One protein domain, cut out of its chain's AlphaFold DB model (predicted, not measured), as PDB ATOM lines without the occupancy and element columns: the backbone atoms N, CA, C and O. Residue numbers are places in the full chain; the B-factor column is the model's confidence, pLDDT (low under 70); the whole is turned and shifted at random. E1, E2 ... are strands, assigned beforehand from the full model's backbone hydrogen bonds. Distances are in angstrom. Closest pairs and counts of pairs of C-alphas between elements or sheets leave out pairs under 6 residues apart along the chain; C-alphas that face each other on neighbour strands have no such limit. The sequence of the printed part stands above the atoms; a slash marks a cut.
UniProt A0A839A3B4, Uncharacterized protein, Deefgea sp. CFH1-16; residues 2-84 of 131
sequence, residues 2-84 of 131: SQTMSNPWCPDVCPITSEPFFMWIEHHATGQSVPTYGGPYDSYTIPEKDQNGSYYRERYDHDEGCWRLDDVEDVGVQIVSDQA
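AT A GLANCE: This is residues 2 to 84 of the 131 residues of an uncharacterized protein of Deefgea sp. CFH1-16 (UniProt A0A839A3B4). A single five-stranded sheet, strongly twisted, winds from the shorter hairpin E1-E2 through the very short strand E3 to the long hairpin E4-E5, and a thin tail, residues 2 to 7, sticks out from it. From edge to edge the strands' lines turn by 134 degrees, and E5 is bent along its way. The printed part has 83 residues and no named helix; the strands follow the chain as E1, E2, E3, E4, E5, which is also their order across the antiparallel sheet. The class is all strand, though under half of the residues, 36 of 83, are in named elements. The whole is only just loose, close to compact, with a radius of gyration of the C-alphas of 14.3 A and spans of 43 by 40 by 23 A.

IN THESE COORDINATES: Start with the longest strand, E5, residues 66 to 78: find C-alpha 66 at (255.522, 263.551, 262.423) and go 28.0 A to C-alpha 78 at (251.286, 237.629, 272.006). It bends by 79 degrees at residue 70. Beside it runs E4, residues 54 to 61, 22.6 A long. E3, residues 42 to 44, measures 6.8 A, and E2, residues 33 to 38, measures 16.4 A. E1, residues 21 to 26, begins at C-alpha 21 at (267.778, 250.994, 267.011) and is 15.1 A long.

HOW THE PARTS SIT: The sheet is a meander, each strand the antiparallel neighbour of the one before, and each successive pair is a hairpin. At the edge strand E5, look at N 57 and O 73, 3.0 A apart, and N 68 and O 59, 2.9 A, within hydrogen-bond range across E4 and E5; their directions stand at 150 degrees. Next, N 60 and O 43 are 2.8 A apart across E3 and E4, at 140 degrees. Across E2 and E3, at 122 degrees, N 37 and O 44 are 2.8 A apart. At the other edge, N 36 and O 23 are 2.8 A apart across E1 and E2, at 145 degrees. The pairing of E2 is staggered: residues 33 to 37 pair with E1, residues 37 to 38 with E3. E1 and E4 are only just apart, at 8.4 A; E5 is apart from E1, E2 and E3.

THE WHOLE: The C-alphas of Ser 2 and Ala 84, the two farthest apart, are 46.3 A from each other. The printed part has no cut and no long link; E2 to E3 and E4 to E5 are tight. Before E1, residues 2 to 20 hold no named element. Residues 48 to 49 pair antiparallel with residues 55 to 56 of E4. The mean pLDDT of the printed part is 88.6, and residues 2 to 6 and 82 to 84 are under 70.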
ATOM      1  N   SER A   2     276.275 264.838 293.579       50.94
ATOM      2  CA  SER A   2     276.434 264.333 292.210       50.94
ATOM      3  C   SER A   2     275.265 263.391 291.943       50.94
ATOM      4  O   SER A   2     275.236 262.296 292.498       50.94
ATOM      5  N   GLN A   3     274.256 263.852 291.206       52.44
ATOM      6  CA  GLN A   3     273.192 262.969 290.740       52.44
ATOM      7  C   GLN A   3     273.820 261.990 289.749       52.44
ATOM      8  O   GLN A   3     274.403 262.399 288.746       52.44
ATOM      9  N   THR A   4     273.747 260.697 290.047       49.59
ATOM     10  CA  THR A   4     274.039 259.643 289.079       49.59
ATOM     11  C   THR A   4     272.970 259.721 287.997       49.59
ATOM     12  O   THR A   4     271.867 259.214 288.188       49.59
ATOM     13  N   MET A   5     273.258 260.418 286.897       53.62
ATOM     14  CA  MET A   5     272.419 260.373 285.703       53.62
ATOM     15  C   MET A   5     272.460 258.939 285.174       53.62
ATOM     16  O   MET A   5     273.423 258.536 284.526       53.62
ATOM     17  N   SER A   6     271.459 258.137 285.533       67.69
ATOM     18  CA  SER A   6     271.222 256.851 284.889       67.69
ATOM     19  C   SER A   6     270.964 257.130 283.415       67.69
ATOM     20  O   SER A   6     270.018 257.852 283.095       67.69
ATOM     21  N   ASN A   7     271.805 256.596 282.527       70.94
ATOM     22  CA  ASN A   7     271.529 256.673 281.098       70.94
ATOM     23  C   ASN A   7     270.134 256.081 280.838       70.94
ATOM     24  O   ASN A   7     269.811 255.039 281.420       70.94
ATOM     25  N   PRO A   8     269.302 256.732 280.008       84.56
ATOM     26  CA  PRO A   8     267.994 256.200 279.666       84.56
ATOM     27  C   PRO A   8     268.156 254.845 278.967       84.56
ATOM     28  O   PRO A   8     269.101 254.631 278.204       84.56
ATOM     29  N   TRP A   9     267.267 253.905 279.283       90.62
ATOM     30  CA  TRP A   9     267.328 252.545 278.753       90.62
ATOM     31  C   TRP A   9     267.071 252.541 277.241       90.62
ATOM     32  O   TRP A   9     266.073 253.087 276.779       90.62
ATOM     33  N   CYS A  10     267.990 251.941 276.481       94.88
ATOM     34  CA  CYS A  10     267.958 251.891 275.022       94.88
ATOM     35  C   CYS A  10     268.741 250.669 274.533       94.88
ATOM     36  O   CYS A  10     269.968 250.735 274.438       94.88
ATOM     37  N   PRO A  11     268.077 249.529 274.307       95.69
ATOM     38  CA  PRO A  11     268.720 248.382 273.679       95.69
ATOM     39  C   PRO A  11     269.106 248.686 272.220       95.69
ATOM     40  O   PRO A  11     268.451 249.475 271.549       95.69
ATOM     41  N   ASP A  12     270.153 248.030 271.709       97.19
ATOM     42  CA  ASP A  12     270.589 248.187 270.306       97.19
ATOM     43  C   ASP A  12     269.578 247.600 269.303       97.19
ATOM     44  O   ASP A  12     269.579 247.936 268.120       97.19
ATOM     45  N   VAL A  13     268.728 246.690 269.778       97.56
ATOM     46  CA  VAL A  13     267.709 245.980 269.006       97.56
ATOM     47  C   VAL A  13     266.431 245.925 269.836       97.56
ATOM     48  O   VAL A  13     266.482 245.631 271.032       97.56
ATOM     49  N   CYS A  14     265.282 246.188 269.212       95.94
ATOM     50  CA  CYS A  14     263.984 246.131 269.865       95.94
ATOM     51  C   CYS A  14     263.759 244.725 270.441       95.94
ATOM     52  O   CYS A  14     263.794 243.745 269.692       95.94
ATOM     53  N   PRO A  15     263.476 244.591 271.747       94.38
ATOM     54  CA  PRO A  15     263.359 243.283 272.387       94.38
ATOM     55  C   PRO A  15     262.133 242.479 271.931       94.38
ATOM     56  O   PRO A  15     262.055 241.289 272.226       94.38
ATOM     57  N   ILE A  16     261.178 243.111 271.242       92.88
ATOM     58  CA  ILE A  16     259.935 242.477 270.786       92.88
ATOM     59  C   ILE A  16     259.969 242.245 269.271       92.88
ATOM     60  O   ILE A  16     259.746 241.127 268.821       92.88
ATOM     61  N   THR A  17     260.284 243.274 268.479       93.25
ATOM     62  CA  THR A  17     260.248 243.195 267.004       93.25
ATOM     63  C   THR A  17     261.578 242.781 266.383       93.25
ATOM     64  O   THR A  17     261.624 242.451 265.202       93.25
ATOM     65  N   SER A  18     262.668 242.770 267.158       94.88
ATOM     66  CA  SER A  18     264.038 242.557 266.669       94.88
ATOM     67  C   SER A  18     264.524 243.586 265.635       94.88
ATOM     68  O   SER A  18     265.532 243.366 264.964       94.88
ATOM     69  N   GLU A  19     263.841 244.724 265.509       96.25
ATOM     70  CA  GLU A  19     264.279 245.827 264.653       96.25
ATOM     71  C   GLU A  19     265.474 246.562 265.273       96.25
ATOM     72  O   GLU A  19     265.538 246.704 266.496       96.25
ATOM     73  N   PRO A  20     266.430 247.046 264.467       97.88
ATOM     74  CA  PRO A  20     267.580 247.777 264.983       97.88
ATOM     75  C   PRO A  20     267.164 249.143 265.532       97.88
ATOM     76  O   PRO A  20     266.241 249.777 265.012       97.88
ATOM     77  N   PHE A  21     267.874 249.611 266.560       97.94
ATOM     78  CA  PHE A  21     267.778 250.994 267.011       97.94
ATOM     79  C   PHE A  21     268.084 251.937 265.844       97.94
ATOM     80  O   PHE A  21     269.074 251.757 265.129       97.94
ATOM     81  N   PHE A  22     267.239 252.950 265.675       98.00
ATOM     82  CA  PHE A  22     267.402 253.961 264.645       98.00
ATOM     83  C   PHE A  22     267.823 255.298 265.255       98.00
ATOM     84  O   PHE A  22     268.946 255.753 265.029       98.00
ATOM     85  N   MET A  23     266.950 255.922 266.055       97.19
ATOM     86  CA  MET A  23     267.248 257.204 266.696       97.19
ATOM     87  C   MET A  23     266.339 257.517 267.889       97.19
ATOM     88  O   MET A  23     265.350 256.836 268.152       97.19
ATOM     89  N   TRP A  24     266.673 258.590 268.600       97.25
ATOM     90  CA  TRP A  24     265.841 259.172 269.649       97.25
ATOM     91  C   TRP A  24     264.929 260.259 269.083       97.25
ATOM     92  O   TRP A  24     265.401 261.113 268.331       97.25
ATOM     93  N   ILE A  25     263.654 260.252 269.475       96.69
ATOM     94  CA  ILE A  25     262.642 261.217 269.024       96.69
ATOM     95  C   ILE A  25     261.845 261.720 270.229       96.69
ATOM     96  O   ILE A  25     261.538 260.955 271.140       96.69
ATOM     97  N   GLU A  26     261.507 263.010 270.253       97.19
ATOM     98  CA  GLU A  26     260.608 263.572 271.265       97.19
ATOM     99  C   GLU A  26     259.179 263.060 271.048       97.19
ATOM    100  O   GLU A  26     258.589 263.254 269.985       97.19
ATOM    101  N   HIS A  27     258.626 262.393 272.055       96.25
ATOM    102  CA  HIS A  27     257.313 261.772 271.995       96.25
ATOM    103  C   HIS A  27     256.178 262.802 272.061       96.25
ATOM    104  O   HIS A  27     256.160 263.652 272.952       96.25
ATOM    105  N   HIS A  28     255.194 262.697 271.159       95.81
ATOM    106  CA  HIS A  28     254.121 263.695 270.998       95.81
ATOM    107  C   HIS A  28     253.289 263.935 272.267       95.81
ATOM    108  O   HIS A  28     252.945 265.079 272.558       95.81
ATOM    109  N   ALA A  29     252.987 262.886 273.038       95.06
ATOM    110  CA  ALA A  29     252.106 263.003 274.198       95.06
ATOM    111  C   ALA A  29     252.838 263.425 275.480       95.06
ATOM    112  O   ALA A  29     252.250 264.070 276.348       95.06
ATOM    113  N   THR A  30     254.107 263.038 275.633       94.25
ATOM    114  CA  THR A  30     254.852 263.202 276.896       94.25
ATOM    115  C   THR A  30     255.947 264.263 276.818       94.25
ATOM    116  O   THR A  30     256.432 264.696 277.863       94.25
ATOM    117  N   GLY A  31     256.364 264.667 275.612       94.06
ATOM    118  CA  GLY A  31     257.510 265.553 275.388       94.06
ATOM    119  C   GLY A  31     258.851 264.941 275.811       94.06
ATOM    120  O   GLY A  31     259.855 265.640 275.919       94.06
ATOM    121  N   GLN A  32     258.885 263.641 276.121       93.44
ATOM    122  CA  GLN A  32     260.105 262.943 276.515       93.44
ATOM    123  C   GLN A  32     260.766 262.310 275.297       93.44
ATOM    124  O   GLN A  32     260.092 261.824 274.395       93.44
ATOM    125  N   SER A  33     262.096 262.281 275.291       95.25
ATOM    126  CA  SER A  33     262.847 261.570 274.261       95.25
ATOM    127  C   SER A  33     262.688 260.060 274.448       95.25
ATOM    128  O   SER A  33     262.988 259.545 275.527       95.25
ATOM    129  N   VAL A  34     262.231 259.361 273.410       95.94
ATOM    130  CA  VAL A  34     262.048 257.901 273.380       95.94
ATOM    131  C   VAL A  34     262.915 257.271 272.286       95.94
ATOM    132  O   VAL A  34     263.125 257.899 271.242       95.94
ATOM    133  N   PRO A  35     263.456 256.055 272.496       97.31
ATOM    134  CA  PRO A  35     264.208 255.369 271.459       97.31
ATOM    135  C   PRO A  35     263.236 254.770 270.439       97.31
ATOM    136  O   PRO A  35     262.214 254.188 270.811       97.31
ATOM    137  N   THR A  36     263.578 254.881 269.161       97.56
ATOM    138  CA  THR A  36     262.794 254.334 268.051       97.56
ATOM    139  C   THR A  36     263.608 253.330 267.240       97.56
ATOM    140  O   THR A  36     264.835 253.432 267.149       97.56
ATOM    141  N   TYR A  37     262.921 252.339 266.676       98.12
ATOM    142  CA  TYR A  37     263.498 251.173 266.008       98.12
ATOM    143  C   TYR A  37     262.898 251.016 264.614       98.12
ATOM    144  O   TYR A  37     261.742 251.374 264.403       98.12
ATOM    145  N   GLY A  38     263.671 250.503 263.659       96.06
ATOM    146  CA  GLY A  38     263.227 250.362 262.272       96.06
ATOM    147  C   GLY A  38     264.225 250.964 261.292       96.06
ATOM    148  O   GLY A  38     265.375 250.524 261.234       96.06
ATOM    149  N   GLY A  39     263.787 251.936 260.488       94.81
ATOM    150  CA  GLY A  39     264.588 252.457 259.387       94.81
ATOM    151  C   GLY A  39     264.308 253.917 259.025       94.81
ATOM    152  O   GLY A  39     263.605 254.623 259.738       94.81
ATOM    153  N   PRO A  40     264.878 254.385 257.903       95.50
ATOM    154  CA  PRO A  40     264.889 255.801 257.539       95.50
ATOM    155  C   PRO A  40     263.552 256.362 257.040       95.50
ATOM    156  O   PRO A  40     263.461 257.572 256.883       95.50
ATOM    157  N   TYR A  41     262.563 255.513 256.756       95.50
ATOM    158  CA  TYR A  41     261.222 255.933 256.328       95.50
ATOM    159  C   TYR A  41     260.258 255.942 257.511       95.50
ATOM    160  O   TYR A  41     259.597 256.936 257.781       95.50
ATOM    161  N   ASP A  42     260.274 254.857 258.282       95.19
ATOM    162  CA  ASP A  42     259.429 254.673 259.449       95.19
ATOM    163  C   ASP A  42     260.246 254.107 260.601       95.19
ATOM    164  O   ASP A  42     261.040 253.168 260.442       95.19
ATOM    165  N   SER A  43     260.015 254.667 261.780       97.12
ATOM    166  CA  SER A  43     260.565 254.147 263.024       97.12
ATOM    167  C   SER A  43     259.491 254.075 264.093       97.12
ATOM    168  O   SER A  43     258.573 254.893 264.111       97.12
ATOM    169  N   TYR A  44     259.636 253.127 265.004       97.25
ATOM    170  CA  TYR A  44     258.588 252.754 265.937       97.25
ATOM    171  C   TYR A  44     259.081 252.749 267.376       97.25
ATOM    172  O   TYR A  44     260.247 252.442 267.636       97.25
ATOM    173  N   THR A  45     258.192 253.045 268.321       96.56
ATOM    174  CA  THR A  45     258.471 252.827 269.747       96.56
ATOM    175  C   THR A  45     258.626 251.335 270.061       96.56
ATOM    176  O   THR A  45     258.225 250.460 269.289       96.56
ATOM    177  N   ILE A  46     259.233 251.025 271.212       95.94
ATOM    178  CA  ILE A  46     259.209 249.653 271.736       95.94
ATOM    179  C   ILE A  46     257.747 249.296 272.020       95.94
ATOM    180  O   ILE A  46     257.092 250.069 272.719       95.94
ATOM    181  N   PRO A  47     257.242 248.148 271.533       95.31
ATOM    182  CA  PRO A  47     255.843 247.816 271.721       95.31
ATOM    183  C   PRO A  47     255.437 247.713 273.194       95.31
ATOM    184  O   PRO A  47     256.131 247.101 274.011       95.31
ATOM    185  N   GLU A  48     254.268 248.254 273.507       92.62
ATOM    186  CA  GLU A  48     253.627 248.168 274.811       92.62
ATOM    187  C   GLU A  48     252.525 247.110 274.788       92.62
ATOM    188  O   GLU A  48     251.882 246.869 273.766       92.62
ATOM    189  N   LYS A  49     252.323 246.440 275.924       91.56
ATOM    190  CA  LYS A  49     251.303 245.400 276.057       91.56
ATOM    191  C   LYS A  49     249.948 246.026 276.376       91.56
ATOM    192  O   LYS A  49     249.827 246.725 277.381       91.56
ATOM    193  N   ASP A  50     248.927 245.688 275.599       87.50
ATOM    194  CA  ASP A  50     247.542 246.085 275.852       87.50
ATOM    195  C   ASP A  50     246.820 245.123 276.825       87.50
ATOM    196  O   ASP A  50     247.277 244.018 277.140       87.50
ATOM    197  N   GLN A  51     245.648 245.539 277.307       87.19
ATOM    198  CA  GLN A  51     244.774 244.800 278.221       87.19
ATOM    199  C   GLN A  51     244.320 243.452 277.651       87.19
ATOM    200  O   GLN A  51     244.120 242.497 278.401       87.19
ATOM    201  N   ASN A  52     244.167 243.361 276.328       84.62
ATOM    202  CA  ASN A  52     243.809 242.128 275.622       84.62
ATOM    203  C   ASN A  52     245.012 241.174 275.418       84.62
ATOM    204  O   ASN A  52     244.846 240.075 274.891       84.62
ATOM    205  N   GLY A  53     246.215 241.583 275.834       83.56
ATOM    206  CA  GLY A  53     247.451 240.823 275.695       83.56
ATOM    207  C   GLY A  53     248.155 240.941 274.341       83.56
ATOM    208  O   GLY A  53     249.212 240.321 274.197       83.56
ATOM    209  N   SER A  54     247.614 241.704 273.385       87.69
ATOM    210  CA  SER A  54     248.332 242.106 272.173       87.69
ATOM    211  C   SER A  54     249.348 243.203 272.483       87.69
ATOM    212  O   SER A  54     249.400 243.743 273.592       87.69
ATOM    213  N   TYR A  55     250.221 243.463 271.518       92.12
ATOM    214  CA  TYR A  55     251.252 244.482 271.620       92.12
ATOM    215  C   TYR A  55     251.022 245.526 270.548       92.12
ATOM    216  O   TYR A  55     250.840 245.169 269.384       92.12
ATOM    217  N   TYR A  56     251.086 246.792 270.935       93.69
ATOM    218  CA  TYR A  56     250.998 247.909 270.009       93.69
ATOM    219  C   TYR A  56     252.250 248.769 270.072       93.69
ATOM    220  O   TYR A  56     252.952 248.794 271.080       93.69
ATOM    221  N   ARG A  57     252.524 249.493 268.992       95.00
ATOM    222  CA  ARG A  57     253.614 250.468 268.908       95.00
ATOM    223  C   ARG A  57     253.156 251.710 268.157       95.00
ATOM    224  O   ARG A  57     252.228 251.655 267.353       95.00
ATOM    225  N   GLU A  58     253.831 252.821 268.406       96.50
ATOM    226  CA  GLU A  58     253.544 254.101 267.761       96.50
ATOM    227  C   GLU A  58     254.545 254.352 266.635       96.50
ATOM    228  O   GLU A  58     255.744 254.108 266.805       96.50
ATOM    229  N   ARG A  59     254.051 254.834 265.488       97.00
ATOM    230  CA  ARG A  59     254.857 255.115 264.293       97.00
ATOM    231  C   ARG A  59     255.263 256.583 264.242       97.00
ATOM    232  O   ARG A  59     254.425 257.479 264.358       97.00
ATOM    233  N   TYR A  60     256.541 256.821 263.987       97.06
ATOM    234  CA  TYR A  60     257.050 258.099 263.515       97.06
ATOM    235  C   TYR A  60     257.400 257.981 262.035       97.06
ATOM    236  O   TYR A  60     258.243 257.163 261.657       97.06
ATOM    237  N   ASP A  61     256.741 258.803 261.226       96.81
ATOM    238  CA  ASP A  61     256.929 258.875 259.784       96.81
ATOM    239  C   ASP A  61     257.987 259.937 259.476       96.81
ATOM    240  O   ASP A  61     257.799 261.124 259.763       96.81
ATOM    241  N   HIS A  62     259.126 259.505 258.936       96.81
ATOM    242  CA  HIS A  62     260.263 260.382 258.652       96.81
ATOM    243  C   HIS A  62     260.097 261.180 257.363       96.81
ATOM    244  O   HIS A  62     260.735 262.224 257.226       96.81
ATOM    245  N   ASP A  63     259.233 260.738 256.449       96.06
ATOM    246  CA  ASP A  63     258.946 261.477 255.219       96.06
ATOM    247  C   ASP A  63     258.097 262.719 255.528       96.06
ATOM    248  O   ASP A  63     258.347 263.804 254.991       96.06
ATOM    249  N   GLU A  64     257.126 262.589 256.436       95.25
ATOM    250  CA  GLU A  64     256.309 263.713 256.910       95.25
ATOM    251  C   GLU A  64     256.871 264.418 258.155       95.25
ATOM    252  O   GLU A  64     256.455 265.533 258.475       95.25
ATOM    253  N   GLY A  65     257.823 263.796 258.853       95.88
ATOM    254  CA  GLY A  65     258.443 264.335 260.062       95.88
ATOM    255  C   GLY A  65     257.471 264.447 261.239       95.88
ATOM    256  O   GLY A  65     257.553 265.401 262.023       95.88
ATOM    257  N   CYS A  66     256.523 263.515 261.362       96.00
ATOM    258  CA  CYS A  66     255.522 263.551 262.423       96.00
ATOM    259  C   CYS A  66     255.146 262.169 262.971       96.00
ATOM    260  O   CYS A  66     255.277 261.137 262.314       96.00
ATOM    261  N   TRP A  67     254.649 262.174 264.210       97.06
ATOM    262  CA  TRP A  67     254.008 261.010 264.812       97.06
ATOM    263  C   TRP A  67     252.665 260.749 264.138       97.06
ATOM    264  O   TRP A  67     251.871 261.673 263.938       97.06
ATOM    265  N   ARG A  68     252.390 259.483 263.835       95.56
ATOM    266  CA  ARG A  68     251.101 259.040 263.309       95.56
ATOM    267  C   ARG A  68     250.183 258.721 264.477       95.56
ATOM    268  O   ARG A  68     250.421 257.779 265.220       95.56
ATOM    269  N   LEU A  69     249.179 259.573 264.677       90.06
ATOM    270  CA  LEU A  69     248.258 259.499 265.820       90.06
ATOM    271  C   LEU A  69     246.948 258.786 265.480       90.06
ATOM    272  O   LEU A  69     246.188 258.409 266.367       90.06
ATOM    273  N   ASP A  70     246.661 258.665 264.190       86.62
ATOM    274  CA  ASP A  70     245.504 257.984 263.625       86.62
ATOM    275  C   ASP A  70     245.752 256.492 263.376       86.62
ATOM    276  O   ASP A  70     244.799 255.757 263.116       86.62
ATOM    277  N   ASP A  71     247.006 256.048 263.496       75.50
ATOM    278  CA  ASP A  71     247.440 254.688 263.201       75.50
ATOM    279  C   ASP A  71     248.325 254.149 264.334       75.50
ATOM    280  O   ASP A  71     249.479 254.548 264.503       75.50
ATOM    281  N   VAL A  72     247.751 253.257 265.142       77.69
ATOM    282  CA  VAL A  72     248.471 252.491 266.162       77.69
ATOM    283  C   VAL A  72     248.623 251.072 265.630       77.69
ATOM    284  O   VAL A  72     247.629 250.372 265.426       77.69
ATOM    285  N   GLU A  73     249.865 250.651 265.397       82.81
ATOM    286  CA  GLU A  73     250.146 249.354 264.785       82.81
ATOM    287  C   GLU A  73     250.096 248.233 265.829       82.81
ATOM    288  O   GLU A  73     250.899 248.213 266.766       82.81
ATOM    289  N   ASP A  74     249.198 247.263 265.630       86.50
ATOM    290  CA  ASP A  74     249.246 245.976 266.330       86.50
ATOM    291  C   ASP A  74     250.371 245.115 265.733       86.50
ATOM    292  O   ASP A  74     250.437 244.884 264.524       86.50
ATOM    293  N   VAL A  75     251.272 244.640 266.590       86.50
ATOM    294  CA  VAL A  75     252.481 243.902 266.192       86.50
ATOM    295  C   VAL A  75     252.167 242.439 265.835       86.50
ATOM    296  O   VAL A  75     253.017 241.724 265.306       86.50
ATOM    297  N   GLY A  76     250.954 241.954 266.117       81.31
ATOM    298  CA  GLY A  76     250.530 240.583 265.831       81.31
ATOM    299  C   GLY A  76     251.239 239.527 266.682       81.31
ATOM    300  O   GLY A  76     251.194 238.339 266.361       81.31
ATOM    301  N   VAL A  77     251.907 239.941 267.764       78.44
ATOM    302  CA  VAL A  77     252.591 239.058 268.717       78.44
ATOM    303  C   VAL A  77     251.825 239.001 270.031       78.44
ATOM    304  O   VAL A  77     251.239 239.987 270.477       78.44
ATOM    305  N   GLN A  78     251.848 237.837 270.675       74.38
ATOM    306  CA  GLN A  78     251.286 237.629 272.006       74.38
ATOM    307  C   GLN A  78     252.252 236.790 272.836       74.38
ATOM    308  O   GLN A  78     252.867 235.846 272.333       74.38
ATOM    309  N   ILE A  79     252.368 237.106 274.126       74.50
ATOM    310  CA  ILE A  79     253.073 236.226 275.060       74.50
ATOM    311  C   ILE A  79     252.185 235.013 275.330       74.50
ATOM    312  O   ILE A  79     251.126 235.139 275.945       74.50
ATOM    313  N   VAL A  80     252.654 233.835 274.929       72.62
ATOM    314  CA  VAL A  80     252.100 232.559 275.383       72.62
ATOM    315  C   VAL A  80     252.837 232.162 276.655       72.62
ATOM    316  O   VAL A  80     254.051 231.971 276.638       72.62
ATOM    317  N   SER A  81     252.108 232.064 277.766       71.94
ATOM    318  CA  SER A  81     252.664 231.524 279.006       71.94
ATOM    319  C   SER A  81     252.830 230.015 278.855       71.94
ATOM    320  O   SER A  81     251.847 229.279 278.785       71.94
ATOM    321  N   ASP A  82     254.073 229.550 278.818       68.94
ATOM    322  CA  ASP A  82     254.422 228.129 278.884       68.94
ATOM    323  C   ASP A  82     253.986 227.488 280.214       68.94
ATOM    324  O   ASP A  82     253.658 226.304 280.263       68.94
ATOM    325  N   GLN A  83     253.877 228.295 281.273       62.88
ATOM    326  CA  GLN A  83     253.349 227.898 282.579       62.88
ATOM    327  C   GLN A  83     251.824 227.713 282.600       62.88
ATOM    328  O   GLN A  83     251.306 227.095 283.524       62.88
ATOM    329  N   ALA A  84     251.077 228.212 281.607       56.34
ATOM    330  CA  ALA A  84     249.615 228.060 281.583       56.34
ATOM    331  C   ALA A  84     249.151 226.611 281.340       56.34
ATOM    332  O   ALA A  84     247.978 226.306 281.544       56.34
TER     333      ALA A  84